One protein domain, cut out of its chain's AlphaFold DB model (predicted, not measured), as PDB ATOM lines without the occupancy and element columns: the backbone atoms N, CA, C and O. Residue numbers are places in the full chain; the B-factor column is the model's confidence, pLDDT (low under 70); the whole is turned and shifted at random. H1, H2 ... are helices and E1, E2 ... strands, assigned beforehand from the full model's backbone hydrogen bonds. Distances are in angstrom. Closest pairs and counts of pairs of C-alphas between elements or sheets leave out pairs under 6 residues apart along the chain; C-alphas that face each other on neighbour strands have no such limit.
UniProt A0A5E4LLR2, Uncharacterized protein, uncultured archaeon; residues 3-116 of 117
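Overview. This is residues 3 to 116 of the 117 residues of an uncharacterized protein of uncultured archaeon (UniProt A0A5E4LLR2). A small, twisted sheet of four parallel strands has helix H3 over one face, with H2 crossing H3; H4 is near strand E4, away from the other helices, and a long loop, residues 50 to 76, swings out from the body. The 114 printed residues hold four helices and four strands, in the order E1 H1 H2 E2 H3 E3 H4 E4; the sheet's order is E1 E4 E2 E3. The class is mixed, with under half of the residues in named elements. The whole is compact, with a radius of gyration of the C-alphas of 13.6 A and spans of 35 by 32 by 28 A.

Along the chain. E1, residues 3 to 5, begins at C-alpha 3 (194.428, 203.169, 182.210). H1 is residues 6 to 9, H2 12 to 23 (16.8 A), E2 28 to 33 (17.0 A), H3 39 to 49 (15.5 A), E3 77 to 79 and H4 93 to 102 (14.0 A). E4, residues 110 to 116 (19.0 A), ends at C-alpha 116 (197.457, 209.197, 180.200).

Arrangement. Neighbour strands are parallel, with backbone N and O atoms within hydrogen-bond range across each pair: N 4 and O 114 at 2.8 A between E1 and E4, N 32 and O 113 at 2.8 A between E4 and E2, and N 31 and O 78 at 2.8 A between E2 and E3. H3 lies over E2 and E3, along the strands, at a height of 9.9 A over the sheet: two layers, a helix on one face of a sheet. E2, H3, E3 form a strand-helix-strand unit, two parallel neighbours with a helix between, its crossover right-handed; E1, H1 H2, E2 and E3, H4, E4 are split units, with another strand between, also right-handed. H2 and H3 touch, closest at the C-alphas of Ala 19 and Ile 46, 4.9 A, at a steep tilt of 69.6 degrees, only just short of perpendicular, the same way. H1 and H2 only just touch, only at the corner, with 3 pairs of C-alphas within 8 A, the closest those of Ile 9 and Leu 15, 4.9 A. H1, H2 and H4 only graze the sheet. In H2, H3 and H4 every O i to N i+4 pair is within hydrogen-bond range; H1 is too short for one.

Size, cuts and confidence. The C-alphas of Lys 65 and Ser 108 are the farthest apart, 36.3 A. The printed part has no cut. The links H3 to E3 and E3 to H4 are long. Low-confidence residues, under 70, include 54 to 75 and 80 to 91.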
ATOM      1  N   THR A   3     193.858 201.819 182.268       88.50
ATOM      2  CA  THR A   3     194.428 203.169 182.210       88.50
ATOM      3  C   THR A   3     195.317 203.425 183.425       88.50
ATOM      4  O   THR A   3     194.979 203.014 184.534       88.50
ATOM      5  N   ILE A   4     196.464 204.071 183.218       89.56
ATOM      6  CA  ILE A   4     197.446 204.427 184.248       89.56
ATOM      7  C   ILE A   4     197.764 205.918 184.104       89.56
ATOM      8  O   ILE A   4     198.049 206.377 182.998       89.56
ATOM      9  N   ASN A   5     197.757 206.674 185.204       91.31
ATOM     10  CA  ASN A   5     198.178 208.074 185.164       91.31
ATOM     11  C   ASN A   5     199.700 208.165 185.086       91.31
ATOM     12  O   ASN A   5     200.420 207.490 185.824       91.31
ATOM     13  N   SER A   6     200.205 209.053 184.236       90.06
ATOM     14  CA  SER A   6     201.638 209.273 184.068       90.06
ATOM     15  C   SER A   6     202.290 209.752 185.363       90.06
ATOM     16  O   SER A   6     203.429 209.378 185.630       90.06
ATOM     17  N   SER A   7     201.586 210.544 186.175       92.94
ATOM     18  CA  SER A   7     202.079 211.018 187.473       92.94
ATOM     19  C   SER A   7     202.387 209.869 188.437       92.94
ATOM     20  O   SER A   7     203.389 209.923 189.146       92.94
ATOM     21  N   ASP A   8     201.599 208.792 188.403       92.94
ATOM     22  CA  ASP A   8     201.794 207.623 189.263       92.94
ATOM     23  C   ASP A   8     203.024 206.793 188.863       92.94
ATOM     24  O   ASP A   8     203.572 206.061 189.679       92.94
ATOM     25  N   ILE A   9     203.494 206.925 187.621       91.19
ATOM     26  CA  ILE A   9     204.707 206.250 187.129       91.19
ATOM     27  C   ILE A   9     205.973 206.954 187.627       91.19
ATOM     28  O   ILE A   9     207.022 206.323 187.753       91.19
ATOM     29  N   PHE A  10     205.892 208.257 187.899       89.81
ATOM     30  CA  PHE A  10     207.018 209.054 188.389       89.81
ATOM     31  C   PHE A  10     207.099 209.115 189.921       89.81
ATOM     32  O   PHE A  10     208.071 209.641 190.460       89.81
ATOM     33  N   ASP A  11     206.125 208.534 190.618       94.69
ATOM     34  CA  ASP A  11     206.192 208.245 192.047       94.69
ATOM     35  C   ASP A  11     206.768 206.835 192.252       94.69
ATOM     36  O   ASP A  11     206.208 205.848 191.777       94.69
ATOM     37  N   ALA A  12     207.898 206.727 192.957       89.19
ATOM     38  CA  ALA A  12     208.609 205.459 193.120       89.19
ATOM     39  C   ALA A  12     207.776 204.382 193.838       89.19
ATOM     40  O   ALA A  12     207.784 203.225 193.418       89.19
ATOM     41  N   ALA A  13     207.032 204.753 194.885       90.56
ATOM     42  CA  ALA A  13     206.229 203.801 195.648       90.56
ATOM     43  C   ALA A  13     205.046 203.291 194.815       90.56
ATOM     44  O   ALA A  13     204.720 202.100 194.835       90.56
ATOM     45  N   LYS A  14     204.422 204.179 194.033       94.44
ATOM     46  CA  LYS A  14     203.327 203.797 193.134       94.44
ATOM     47  C   LYS A  14     203.815 202.973 191.950       94.44
ATOM     48  O   LYS A  14     203.175 201.978 191.617       94.44
ATOM     49  N   LEU A  15     204.949 203.330 191.348       92.88
ATOM     50  CA  LEU A  15     205.545 202.598 190.232       92.88
ATOM     51  C   LEU A  15     205.794 201.128 190.586       92.88
ATOM     52  O   LEU A  15     205.447 200.242 189.803       92.88
ATOM     53  N   GLU A  16     206.362 200.866 191.764       91.75
ATOM     54  CA  GLU A  16     206.603 199.501 192.241       91.75
ATOM     55  C   GLU A  16     205.292 198.731 192.435       91.75
ATOM     56  O   GLU A  16     205.171 197.595 191.966       91.75
ATOM     57  N   GLY A  17     204.282 199.363 193.041       93.94
ATOM     58  CA  GLY A  17     202.955 198.768 193.213       93.94
ATOM     59  C   GLY A  17     202.256 198.456 191.885       93.94
ATOM     60  O   GLY A  17     201.696 197.371 191.718       93.94
ATOM     61  N   ILE A  18     202.332 199.369 190.911       93.62
ATOM     62  CA  ILE A  18     201.783 199.175 189.564       93.62
ATOM     63  C   ILE A  18     202.495 198.009 188.877       93.62
ATOM     64  O   ILE A  18     201.833 197.099 188.380       93.62
ATOM     65  N   ALA A  19     203.830 198.000 188.867       90.94
ATOM     66  CA  ALA A  19     204.602 196.934 188.239       90.94
ATOM     67  C   ALA A  19     204.280 195.567 188.861       90.94
ATOM     68  O   ALA A  19     204.032 194.613 188.125       90.94
ATOM     69  N   LEU A  20     204.210 195.482 190.195       92.56
ATOM     70  CA  LEU A  20     203.828 194.260 190.902       92.56
ATOM     71  C   LEU A  20     202.415 193.796 190.514       92.56
ATOM     72  O   LEU A  20     202.209 192.634 190.168       92.56
ATOM     73  N   GLY A  21     201.447 194.713 190.500       92.00
ATOM     74  CA  GLY A  21     200.072 194.404 190.113       92.00
ATOM     75  C   GLY A  21     199.954 193.893 188.676       92.00
ATOM     76  O   GLY A  21     199.134 193.017 188.407       92.00
ATOM     77  N   LEU A  22     200.778 194.401 187.756       90.50
ATOM     78  CA  LEU A  22     200.788 193.979 186.355       90.50
ATOM     79  C   LEU A  22     201.402 192.591 186.160       90.50
ATOM     80  O   LEU A  22     200.834 191.784 185.426       90.50
ATOM     81  N   VAL A  23     202.509 192.273 186.839       88.62
ATOM     82  CA  VAL A  23     203.133 190.942 186.711       88.62
ATOM     83  C   VAL A  23     202.250 189.830 187.294       88.62
ATOM     84  O   VAL A  23     202.250 188.706 186.784       88.62
ATOM     85  N   CYS A  24     201.442 190.146 188.313       88.62
ATOM     86  CA  CYS A  24     200.495 189.213 188.925       88.62
ATOM     87  C   CYS A  24     199.315 188.838 188.015       88.62
ATOM     88  O   CYS A  24     198.664 187.831 188.278       88.62
ATOM     89  N   LEU A  25     199.043 189.593 186.941       83.19
ATOM     90  CA  LEU A  25     197.954 189.268 186.007       83.19
ATOM     91  C   LEU A  25     198.224 187.989 185.209       83.19
ATOM     92  O   LEU A  25     197.289 187.420 184.660       83.19
ATOM     93  N   ASN A  26     199.480 187.524 185.162       72.06
ATOM     94  CA  ASN A  26     199.883 186.338 184.404       72.06
ATOM     95  C   ASN A  26     199.456 186.395 182.919       72.06
ATOM     96  O   ASN A  26     199.171 185.368 182.311       72.06
ATOM     97  N   SER A  27     199.409 187.600 182.347       79.12
ATOM     98  CA  SER A  27     199.024 187.871 180.957       79.12
ATOM     99  C   SER A  27     200.151 188.583 180.213       79.12
ATOM    100  O   SER A  27     201.057 189.146 180.837       79.12
ATOM    101  N   ASN A  28     200.072 188.611 178.881       84.75
ATOM    102  CA  ASN A  28     200.950 189.457 178.079       84.75
ATOM    103  C   ASN A  28     200.561 190.931 178.268       84.75
ATOM    104  O   ASN A  28     199.398 191.245 178.515       84.75
ATOM    105  N   LEU A  29     201.519 191.845 178.164       86.25
ATOM    106  CA  LEU A  29     201.328 193.266 178.440       86.25
ATOM    107  C   LEU A  29     201.667 194.095 177.204       86.25
ATOM    108  O   LEU A  29     202.751 193.962 176.638       86.25
ATOM    109  N   LEU A  30     200.772 194.999 176.819       84.25
ATOM    110  CA  LEU A  30     200.999 195.938 175.725       84.25
ATOM    111  C   LEU A  30     200.867 197.367 176.246       84.25
ATOM    112  O   LEU A  30     199.786 197.769 176.663       84.25
ATOM    113  N   ILE A  31     201.963 198.127 176.251       84.56
ATOM    114  CA  ILE A  31     202.009 199.485 176.807       84.56
ATOM    115  C   ILE A  31     201.895 200.530 175.696       84.56
ATOM    116  O   ILE A  31     202.742 200.607 174.802       84.56
ATOM    117  N   PHE A  32     200.900 201.400 175.846       81.94
ATOM    118  CA  PHE A  32     200.648 202.588 175.045       81.94
ATOM    119  C   PHE A  32     200.711 203.856 175.885       81.94
ATOM    120  O   PHE A  32     200.479 203.854 177.091       81.94
ATOM    121  N   GLY A  33     200.997 204.975 175.232       77.81
ATOM    122  CA  GLY A  33     201.062 206.275 175.883       77.81
ATOM    123  C   GLY A  33     201.752 207.316 175.017       77.81
ATOM    124  O   GLY A  33     202.521 206.988 174.109       77.81
ATOM    125  N   LEU A  34     201.503 208.578 175.337       76.75
ATOM    126  CA  LEU A  34     202.093 209.741 174.676       76.75
ATOM    127  C   LEU A  34     203.613 209.865 174.926       76.75
ATOM    128  O   LEU A  34     204.165 209.190 175.806       76.75
ATOM    129  N   PRO A  35     204.331 210.707 174.161       76.00
ATOM    130  CA  PRO A  35     205.724 211.043 174.453       76.00
ATOM    131  C   PRO A  35     205.884 211.454 175.911       76.00
ATOM    132  O   PRO A  35     205.041 212.166 176.457       76.00
ATOM    133  N   TYR A  36     206.978 211.013 176.531       77.00
ATOM    134  CA  TYR A  36     207.321 211.350 177.917       77.00
ATOM    135  C   TYR A  36     206.295 210.911 178.977       77.00
ATOM    136  O   TYR A  36     206.437 211.281 180.135       77.00
ATOM    137  N   SER A  37     205.321 210.058 178.638       81.81
ATOM    138  CA  SER A  37     204.339 209.539 179.604       81.81
ATOM    139  C   SER A  37     204.914 208.505 180.587       81.81
ATOM    140  O   SER A  37     204.188 207.929 181.380       81.81
ATOM    141  N   GLY A  38     206.206 208.178 180.505       84.12
ATOM    142  CA  GLY A  38     206.820 207.172 181.376       84.12
ATOM    143  C   GLY A  38     206.653 205.715 180.922       84.12
ATOM    144  O   GLY A  38     207.023 204.819 181.674       84.12
ATOM    145  N   LYS A  39     206.189 205.443 179.686       84.69
ATOM    146  CA  LYS A  39     206.119 204.075 179.109       84.69
ATOM    147  C   LYS A  39     207.388 203.255 179.359       84.69
ATOM    148  O   LYS A  39     207.323 202.151 179.887       84.69
ATOM    149  N   SER A  40     208.544 203.820 179.005       81.62
ATOM    150  CA  SER A  40     209.841 203.156 179.152       81.62
ATOM    151  C   SER A  40     210.212 202.929 180.618       81.62
ATOM    152  O   SER A  40     210.815 201.912 180.941       81.62
ATOM    153  N   THR A  41     209.833 203.847 181.511       86.75
ATOM    154  CA  THR A  41     210.033 203.713 182.962       86.75
ATOM    155  C   THR A  41     209.206 202.555 183.514       86.75
ATOM    156  O   THR A  41     209.748 201.685 184.194       86.75
ATOM    157  N   LEU A  42     207.921 202.488 183.152       87.81
ATOM    158  CA  LEU A  42     207.028 201.404 183.554       87.81
ATOM    159  C   LEU A  42     207.482 200.048 182.996       87.81
ATOM    160  O   LEU A  42     207.555 199.074 183.741       87.81
ATOM    161  N   ALA A  43     207.851 199.988 181.714       85.00
ATOM    162  CA  ALA A  43     208.368 198.771 181.090       85.00
ATOM    163  C   ALA A  43     209.617 198.247 181.821       85.00
ATOM    164  O   ALA A  43     209.686 197.068 182.164       85.00
ATOM    165  N   LYS A  44     210.573 199.133 182.142       83.31
ATOM    166  CA  LYS A  44     211.771 198.778 182.921       83.31
ATOM    167  C   LYS A  44     211.418 198.247 184.311       83.31
ATOM    168  O   LYS A  44     212.018 197.265 184.748       83.31
ATOM    169  N   ALA A  45     210.449 198.860 184.991       86.44
ATOM    170  CA  ALA A  45     209.992 198.396 186.298       86.44
ATOM    171  C   ALA A  45     209.405 196.975 186.220       86.44
ATOM    172  O   ALA A  45     209.820 196.109 186.983       86.44
ATOM    173  N   ILE A  46     208.535 196.695 185.246       87.38
ATOM    174  CA  ILE A  46     207.951 195.359 185.021       87.38
ATOM    175  C   ILE A  46     209.042 194.304 184.772       87.38
ATOM    176  O   ILE A  46     209.045 193.258 185.425       87.38
ATOM    177  N   CYS A  47     210.004 194.588 183.887       81.88
ATOM    178  CA  CYS A  47     211.121 193.678 183.595       81.88
ATOM    179  C   CYS A  47     212.011 193.415 184.822       81.88
ATOM    180  O   CYS A  47     212.562 192.320 184.991       81.88
ATOM    181  N   LYS A  48     212.175 194.415 185.697       84.38
ATOM    182  CA  LYS A  48     212.908 194.250 186.956       84.38
ATOM    183  C   LYS A  48     212.153 193.309 187.896       84.38
ATOM    184  O   LYS A  48     212.785 192.402 188.446       84.38
ATOM    185  N   THR A  49     210.841 193.503 188.023       88.00
ATOM    186  CA  THR A  49     209.961 192.761 188.935       88.00
ATOM    187  C   THR A  49     209.832 191.285 188.568       88.00
ATOM    188  O   THR A  49     209.900 190.443 189.459       88.00
ATOM    189  N   ASP A  50     209.701 190.937 187.283       85.06
ATOM    190  CA  ASP A  50     209.496 189.545 186.867       85.06
ATOM    191  C   ASP A  50     210.332 189.166 185.635       85.06
ATOM    192  O   ASP A  50     210.375 189.862 184.619       85.06
ATOM    193  N   ARG A  51     211.012 188.017 185.742       80.06
ATOM    194  CA  ARG A  51     211.927 187.492 184.722       80.06
ATOM    195  C   ARG A  51     211.232 187.103 183.419       80.06
ATOM    196  O   ARG A  51     211.890 187.134 182.389       80.06
ATOM    197  N   ARG A  52     209.938 186.780 183.433       78.56
ATOM    198  CA  ARG A  52     209.159 186.425 182.231       78.56
ATOM    199  C   ARG A  52     209.080 187.568 181.225       78.56
ATOM    200  O   ARG A  52     208.980 187.328 180.026       78.56
ATOM    201  N   PHE A  53     209.130 188.806 181.713       75.19
ATOM    202  CA  PHE A  53     209.105 189.998 180.870       75.19
ATOM    203  C   PHE A  53     210.503 190.473 180.466       75.19
ATOM    204  O   PHE A  53     210.606 191.321 179.582       75.19
ATOM    205  N   ARG A  54     211.576 189.916 181.052       67.81
ATOM    206  CA  ARG A  54     212.952 190.201 180.621       67.81
ATOM    207  C   ARG A  54     213.132 189.661 179.203       67.81
ATOM    208  O   ARG A  54     212.808 188.506 178.932       67.81
ATOM    209  N   THR A  55     213.580 190.514 178.287       52.78
ATOM    210  CA  THR A  55     213.916 190.110 176.920       52.78
ATOM    211  C   THR A  55     215.009 189.045 176.969       52.78
ATOM    212  O   THR A  55     215.859 189.063 177.856       52.78
ATOM    213  N   LEU A  56     214.950 188.078 176.050       41.19
ATOM    214  CA  LEU A  56     215.920 186.981 175.990       41.19
ATOM    215  C   LEU A  56     217.325 187.434 175.578       41.19
ATOM    216  O   LEU A  56     218.252 186.651 175.721       41.19
ATOM    217  N   GLU A  57     217.496 188.669 175.118       40.19
ATOM    218  CA  GLU A  57     218.796 189.227 174.766       40.19
ATOM    219  C   GLU A  57     218.856 190.687 175.227       40.19
ATOM    220  O   GLU A  57     217.829 191.368 175.361       40.19
ATOM    221  N   ASP A  58     220.067 191.082 175.590       38.44
ATOM    222  CA  ASP A  58     220.423 192.266 176.352       38.44
ATOM    223  C   ASP A  58     219.946 193.592 175.740       38.44
ATOM    224  O   ASP A  58     219.729 193.729 174.542       38.44
ATOM    225  N   GLU A  59     219.781 194.567 176.632       41.72
ATOM    226  CA  GLU A  59     219.664 196.011 176.407       41.72
ATOM    227  C   GLU A  59     219.810 196.530 174.958       41.72
ATOM    228  O   GLU A  59     220.817 197.131 174.601       41.72
ATOM    229  N   GLU A  60     218.748 196.477 174.154       35.81
ATOM    230  CA  GLU A  60     218.598 197.412 173.032       35.81
ATOM    231  C   GLU A  60     217.766 198.618 173.491       35.81
ATOM    232  O   GLU A  60     216.609 198.836 173.120       35.81
ATOM    233  N   ILE A  61     218.369 199.437 174.362       39.56
ATOM    234  CA  ILE A  61     218.019 200.857 174.397       39.56
ATOM    235  C   ILE A  61     218.616 201.429 173.115       39.56
ATOM    236  O   ILE A  61     219.807 201.717 173.045       39.56
ATOM    237  N   LEU A  62     217.770 201.504 172.091       39.12
ATOM    238  CA  LEU A  62     218.049 202.091 170.785       39.12
ATOM    239  C   LEU A  62     218.934 203.330 170.936       39.12
ATOM    240  O   LEU A  62     218.563 204.290 171.616       39.12
ATOM    241  N   SER A  63     220.112 203.274 170.321       30.17
ATOM    242  CA  SER A  63     221.063 204.378 170.324       30.17
ATOM    243  C   SER A  63     220.401 205.668 169.817       30.17
ATOM    244  O   SER A  63     219.540 205.633 168.935       30.17
ATOM    245  N   GLU A  64     220.831 206.813 170.356       36.31
ATOM    246  CA  GLU A  64     220.361 208.181 170.059       36.31
ATOM    247  C   GLU A  64     220.268 208.558 168.563       36.31
ATOM    248  O   GLU A  64     219.739 209.618 168.234       36.31
ATOM    249  N   LYS A  65     220.785 207.737 167.640       35.12
ATOM    250  CA  LYS A  65     220.990 208.112 166.237       35.12
ATOM    251  C   LYS A  65     219.869 207.725 165.273       35.12
ATOM    252  O   LYS A  65     219.728 208.411 164.265       35.12
ATOM    253  N   ASP A  66     219.048 206.712 165.560       35.34
ATOM    254  CA  ASP A  66     218.243 206.102 164.485       35.34
ATOM    255  C   ASP A  66     216.751 206.447 164.444       35.34
ATOM    256  O   ASP A  66     216.110 206.109 163.452       35.34
ATOM    257  N   HIS A  67     216.174 207.144 165.437       37.44
ATOM    258  CA  HIS A  67     214.761 207.605 165.438       37.44
ATOM    259  C   HIS A  67     213.724 206.586 164.883       37.44
ATOM    260  O   HIS A  67     212.642 206.946 164.413       37.44
ATOM    261  N   LYS A  68     214.031 205.290 164.952       41.00
ATOM    262  CA  LYS A  68     213.213 204.175 164.477       41.00
ATOM    263  C   LYS A  68     213.211 203.155 165.597       41.00
ATOM    264  O   LYS A  68     214.198 202.469 165.818       41.00
ATOM    265  N   ALA A  69     212.125 203.139 166.362       39.16
ATOM    266  CA  ALA A  69     212.102 202.514 167.673       39.16
ATOM    267  C   ALA A  69     210.923 201.554 167.824       39.16
ATOM    268  O   ALA A  69     209.854 201.943 168.297       39.16
ATOM    269  N   ILE A  70     211.131 200.291 167.456       40.91
ATOM    270  CA  ILE A  70     210.379 199.190 168.059       40.91
ATOM    271  C   ILE A  70     211.157 198.828 169.324       40.91
ATOM    272  O   ILE A  70     212.265 198.310 169.242       40.91
ATOM    273  N   LEU A  71     210.608 199.171 170.491       42.53
ATOM    274  CA  LEU A  71     211.159 198.749 171.780       42.53
ATOM    275  C   LEU A  71     211.031 197.221 171.866       42.53
ATOM    276  O   LEU A  71     209.980 196.679 171.523       42.53
ATOM    277  N   GLY A  72     212.120 196.562 172.267       43.88
ATOM    278  CA  GLY A  72     212.363 195.124 172.135       43.88
ATOM    279  C   GLY A  72     211.143 194.220 172.329       43.88
ATOM    280  O   GLY A  72     210.376 194.350 173.282       43.88
ATOM    281  N   LYS A  73     210.979 193.266 171.408       44.62
ATOM    282  CA  LYS A  73     209.944 192.234 171.492       44.62
ATOM    283  C   LYS A  73     210.301 191.251 172.606       44.62
ATOM    284  O   LYS A  73     211.082 190.328 172.392       44.62
ATOM    285  N   SER A  74     209.691 191.394 173.778       56.97
ATOM    286  CA  SER A  74     209.461 190.230 174.635       56.97
ATOM    287  C   SER A  74     208.207 189.515 174.129       56.97
ATOM    288  O   SER A  74     207.250 190.167 173.714       56.97
ATOM    289  N   LYS A  75     208.161 188.175 174.178       64.56
ATOM    290  CA  LYS A  75     206.917 187.431 173.883       64.56
ATOM    291  C   LYS A  75     205.751 187.885 174.774       64.56
ATOM    292  O   LYS A  75     204.606 187.745 174.368       64.56
ATOM    293  N   HIS A  76     206.062 188.452 175.943       75.94
ATOM    294  CA  HIS A  76     205.096 188.784 176.983       75.94
ATOM    295  C   HIS A  76     204.962 190.286 177.266       75.94
ATOM    296  O   HIS A  76     204.044 190.677 177.974       75.94
ATOM    297  N   LEU A  77     205.848 191.143 176.746       76.75
ATOM    298  CA  LEU A  77     205.776 192.596 176.942       76.75
ATOM    299  C   LEU A  77     206.134 193.329 175.658       76.75
ATOM    300  O   LEU A  77     207.223 193.155 175.114       76.75
ATOM    301  N   TRP A  78     205.219 194.172 175.200       75.31
ATOM    302  CA  TRP A  78     205.419 195.050 174.058       75.31
ATOM    303  C   TRP A  78     205.230 196.492 174.514       75.31
ATOM    304  O   TRP A  78     204.252 196.831 175.179       75.31
ATOM    305  N   CYS A  79     206.172 197.359 174.148       73.00
ATOM    306  CA  CYS A  79     206.067 198.792 174.386       73.00
ATOM    307  C   CYS A  79     206.014 199.503 173.038       73.00
ATOM    308  O   CYS A  79     206.982 199.497 172.280       73.00
ATOM    309  N   VAL A  80     204.873 200.105 172.715       68.06
ATOM    310  CA  VAL A  80     204.660 200.661 171.379       68.06
ATOM    311  C   VAL A  80     205.203 202.083 171.330       68.06
ATOM    312  O   VAL A  80     204.820 202.957 172.115       68.06
ATOM    313  N   GLY A  81     206.163 202.279 170.427       58.62
ATOM    314  CA  GLY A  81     206.804 203.558 170.160       58.62
ATOM    315  C   GLY A  81     205.968 204.494 169.285       58.62
ATOM    316  O   GLY A  81     204.885 204.170 168.809       58.62
ATOM    317  N   HIS A  82     206.554 205.664 169.052       50.88
ATOM    318  CA  HIS A  82     205.985 206.889 168.485       50.88
ATOM    319  C   HIS A  82     205.444 206.849 167.047       50.88
ATOM    320  O   HIS A  82     205.099 207.891 166.492       50.88
ATOM    321  N   GLN A  83     205.428 205.682 166.413       48.94
ATOM    322  CA  GLN A  83     205.223 205.555 164.971       48.94
ATOM    323  C   GLN A  83     203.762 205.360 164.572       48.94
ATOM    324  O   GLN A  83     203.493 205.124 163.400       48.94
ATOM    325  N   PHE A  84     202.816 205.492 165.507       49.91
ATOM    326  CA  PHE A  84     201.414 205.627 165.136       49.91
ATOM    327  C   PHE A  84     201.201 207.057 164.604       49.91
ATOM    328  O   PHE A  84     201.339 208.014 165.379       49.91
ATOM    329  N   PRO A  85     200.931 207.246 163.300       40.25
ATOM    330  CA  PRO A  85     200.711 208.577 162.754       40.25
ATOM    331  C   PRO A  85     199.455 209.160 163.415       40.25
ATOM    332  O   PRO A  85     198.357 208.669 163.192       40.25
ATOM    333  N   GLY A  86     199.627 210.161 164.289       50.56
ATOM    334  CA  GLY A  86     198.533 210.772 165.064       50.56
ATOM    335  C   GLY A  86     198.711 210.802 166.591       50.56
ATOM    336  O   GLY A  86     197.905 211.428 167.274       50.56
ATOM    337  N   GLN A  87     199.786 210.225 167.149       53.59
ATOM    338  CA  GLN A  87     200.069 210.160 168.603       53.59
ATOM    339  C   GLN A  87     200.367 211.501 169.320       53.59
ATOM    340  O   GLN A  87     201.037 211.529 170.351       53.59
ATOM    341  N   LEU A  88     199.878 212.630 168.808       51.94
ATOM    342  CA  LEU A  88     199.791 213.882 169.570       51.94
ATOM    343  C   LEU A  88     198.467 213.998 170.339       51.94
ATOM    344  O   LEU A  88     198.291 214.941 171.107       51.94
ATOM    345  N   GLN A  89     197.547 213.052 170.142       58.47
ATOM    346  CA  GLN A  89     196.229 213.030 170.766       58.47
ATOM    347  C   GLN A  89     195.937 211.659 171.382       58.47
ATOM    348  O   GLN A  89     196.583 210.657 171.070       58.47
ATOM    349  N   ALA A  90     194.974 211.640 172.300       64.25
ATOM    350  CA  ALA A  90     194.416 210.421 172.863       64.25
ATOM    351  C   ALA A  90     193.842 209.542 171.739       64.25
ATOM    352  O   ALA A  90     192.904 209.953 171.062       64.25
ATOM    353  N   ILE A  91     194.400 208.345 171.544       69.50
ATOM    354  CA  ILE A  91     193.877 207.368 170.578       69.50
ATOM    355  C   ILE A  91     192.570 206.783 171.149       69.50
ATOM    356  O   ILE A  91     192.570 206.378 172.315       69.50
ATOM    357  N   PRO A  92     191.460 206.735 170.393       76.94
ATOM    358  CA  PRO A  92     190.244 206.044 170.813       76.94
ATOM    359  C   PRO A  92     190.480 204.546 171.037       76.94
ATOM    360  O   PRO A  92     191.256 203.917 170.319       76.94
ATOM    361  N   ASP A  93     189.759 203.944 171.980       76.25
ATOM    362  CA  ASP A  93     189.943 202.529 172.330       76.25
ATOM    363  C   ASP A  93     189.725 201.594 171.127       76.25
ATOM    364  O   ASP A  93     190.478 200.642 170.938       76.25
ATOM    365  N   SER A  94     188.784 201.932 170.240       79.12
ATOM    366  CA  SER A  94     188.507 201.182 169.008       79.12
ATOM    367  C   SER A  94     189.682 201.153 168.025       79.12
ATOM    368  O   SER A  94     189.903 200.152 167.346       79.12
ATOM    369  N   GLU A  95     190.451 202.241 167.927       76.94
ATOM    370  CA  GLU A  95     191.646 202.285 167.073       76.94
ATOM    371  C   GLU A  95     192.788 201.474 167.684       76.94
ATOM    372  O   GLU A  95     193.553 200.824 166.970       76.94
ATOM    373  N   LEU A  96     192.877 201.479 169.014       74.06
ATOM    374  CA  LEU A  96     193.854 200.692 169.746       74.06
ATOM    375  C   LEU A  96     193.603 199.196 169.555       74.06
ATOM    376  O   LEU A  96     194.526 198.459 169.221       74.06
ATOM    377  N   GLU A  97     192.353 198.761 169.703       75.31
ATOM    378  CA  GLU A  97     191.927 197.381 169.464       75.31
ATOM    379  C   GLU A  97     192.184 196.946 168.017       75.31
ATOM    380  O   GLU A  97     192.752 195.874 167.789       75.31
ATOM    381  N   ALA A  98     191.857 197.797 167.037       75.06
ATOM    382  CA  ALA A  98     192.144 197.533 165.628       75.06
ATOM    383  C   ALA A  98     193.650 197.393 165.364       75.06
ATOM    384  O   ALA A  98     194.069 196.522 164.600       75.06
ATOM    385  N   PHE A  99     194.482 198.205 166.020       74.56
ATOM    386  CA  PHE A  99     195.932 198.087 165.923       74.56
ATOM    387  C   PHE A  99     196.450 196.779 166.533       74.56
ATOM    388  O   PHE A  99     197.221 196.082 165.877       74.56
ATOM    389  N   VAL A 100     195.997 196.403 167.736       71.94
ATOM    390  CA  VAL A 100     196.356 195.115 168.362       71.94
ATOM    391  C   VAL A 100     195.978 193.947 167.451       71.94
ATOM    392  O   VAL A 100     196.809 193.075 167.188       71.94
ATOM    393  N   SER A 101     194.765 193.974 166.896       73.75
ATOM    394  CA  SER A 101     194.309 192.970 165.934       73.75
ATOM    395  C   SER A 101     195.155 192.968 164.655       73.75
ATOM    396  O   SER A 101     195.495 191.898 164.154       73.75
ATOM    397  N   GLY A 102     195.540 194.140 164.141       71.31
ATOM    398  CA  GLY A 102     196.391 194.287 162.956       71.31
ATOM    399  C   GLY A 102     197.829 193.797 163.159       71.31
ATOM    400  O   GLY A 102     198.493 193.417 162.198       71.31
ATOM    401  N   MET A 103     198.304 193.740 164.406       69.75
ATOM    402  CA  MET A 103     199.583 193.119 164.770       69.75
ATOM    403  C   MET A 103     199.506 191.586 164.841       69.75
ATOM    404  O   MET A 103     200.529 190.941 165.072       69.75
ATOM    405  N   GLY A 104     198.314 191.003 164.664       69.56
ATOM    406  CA  GLY A 104     198.070 189.570 164.817       69.56
ATOM    407  C   GLY A 104     198.110 189.100 166.274       69.56
ATOM    408  O   GLY A 104     198.368 187.924 166.521       69.56
ATOM    409  N   LEU A 105     197.909 190.008 167.235       72.38
ATOM    410  CA  LEU A 105     197.833 189.674 168.655       72.38
ATOM    411  C   LEU A 105     196.386 189.327 169.028       72.38
ATOM    412  O   LEU A 105     195.455 190.034 168.643       72.38
ATOM    413  N   ASP A 106     196.202 188.265 169.809       73.75
ATOM    414  CA  ASP A 106     194.896 187.920 170.372       73.75
ATOM    415  C   ASP A 106     194.592 188.832 171.567       73.75
ATOM    416  O   ASP A 106     195.234 188.742 172.611       73.75
ATOM    417  N   ALA A 107     193.606 189.721 171.445       68.19
ATOM    418  CA  ALA A 107     193.245 190.646 172.518       68.19
ATOM    419  C   ALA A 107     192.816 189.943 173.826       68.19
ATOM    420  O   ALA A 107     192.836 190.578 174.880       68.19
ATOM    421  N   SER A 108     192.459 188.653 173.788       75.06
ATOM    422  CA  SER A 108     192.154 187.863 174.988       75.06
ATOM    423  C   SER A 108     193.401 187.467 175.796       75.06
ATOM    424  O   SER A 108     193.314 187.327 177.016       75.06
ATOM    425  N   ASP A 109     194.568 187.396 175.151       78.94
ATOM    426  CA  ASP A 109     195.852 187.037 175.770       78.94
ATOM    427  C   ASP A 109     196.674 188.261 176.214       78.94
ATOM    428  O   ASP A 109     197.703 188.121 176.891       78.94
ATOM    429  N   TRP A 110     196.252 189.469 175.823       82.00
ATOM    430  CA  TRP A 110     196.992 190.714 176.027       82.00
ATOM    431  C   TRP A 110     196.221 191.723 176.877       82.00
ATOM    432  O   TRP A 110     195.157 192.221 176.519       82.00
ATOM    433  N   VAL A 111     196.831 192.139 177.984       86.56
ATOM    434  CA  VAL A 111     196.383 193.294 178.756       86.56
ATOM    435  C   VAL A 111     196.954 194.556 178.124       86.56
ATOM    436  O   VAL A 111     198.150 194.849 178.205       86.56
ATOM    437  N   ILE A 112     196.060 195.332 177.521       84.94
ATOM    438  CA  ILE A 112     196.371 196.637 176.946       84.94
ATOM    439  C   ILE A 112     196.415 197.693 178.056       84.94
ATOM    440  O   ILE A 112     195.416 197.908 178.750       84.94
ATOM    441  N   LEU A 113     197.565 198.346 178.208       86.94
ATOM    442  CA  LEU A 113     197.848 199.404 179.172       86.94
ATOM    443  C   LEU A 113     197.954 200.742 178.451       86.94
ATOM    444  O   LEU A 113     198.768 200.901 177.546       86.94
ATOM    445  N   ARG A 114     197.164 201.719 178.879       86.69
ATOM    446  CA  ARG A 114     197.147 203.073 178.330       86.69
ATOM    447  C   ARG A 114     197.637 204.051 179.385       86.69
ATOM    448  O   ARG A 114     197.055 204.130 180.462       86.69
ATOM    449  N   ILE A 115     198.697 204.791 179.080       85.62
ATOM    450  CA  ILE A 115     199.222 205.822 179.971       85.62
ATOM    451  C   ILE A 115     198.736 207.194 179.524       85.62
ATOM    452  O   ILE A 115     199.073 207.654 178.428       85.62
ATOM    453  N   GLU A 116     197.987 207.849 180.399       84.19
ATOM    454  CA  GLU A 116     197.457 209.197 180.200       84.19
ATOM    455  C   GLU A 116     198.271 210.220 180.992       84.19
ATOM    456  O   GLU A 116     198.956 209.856 181.946       84.19
TER     457      GLU A 116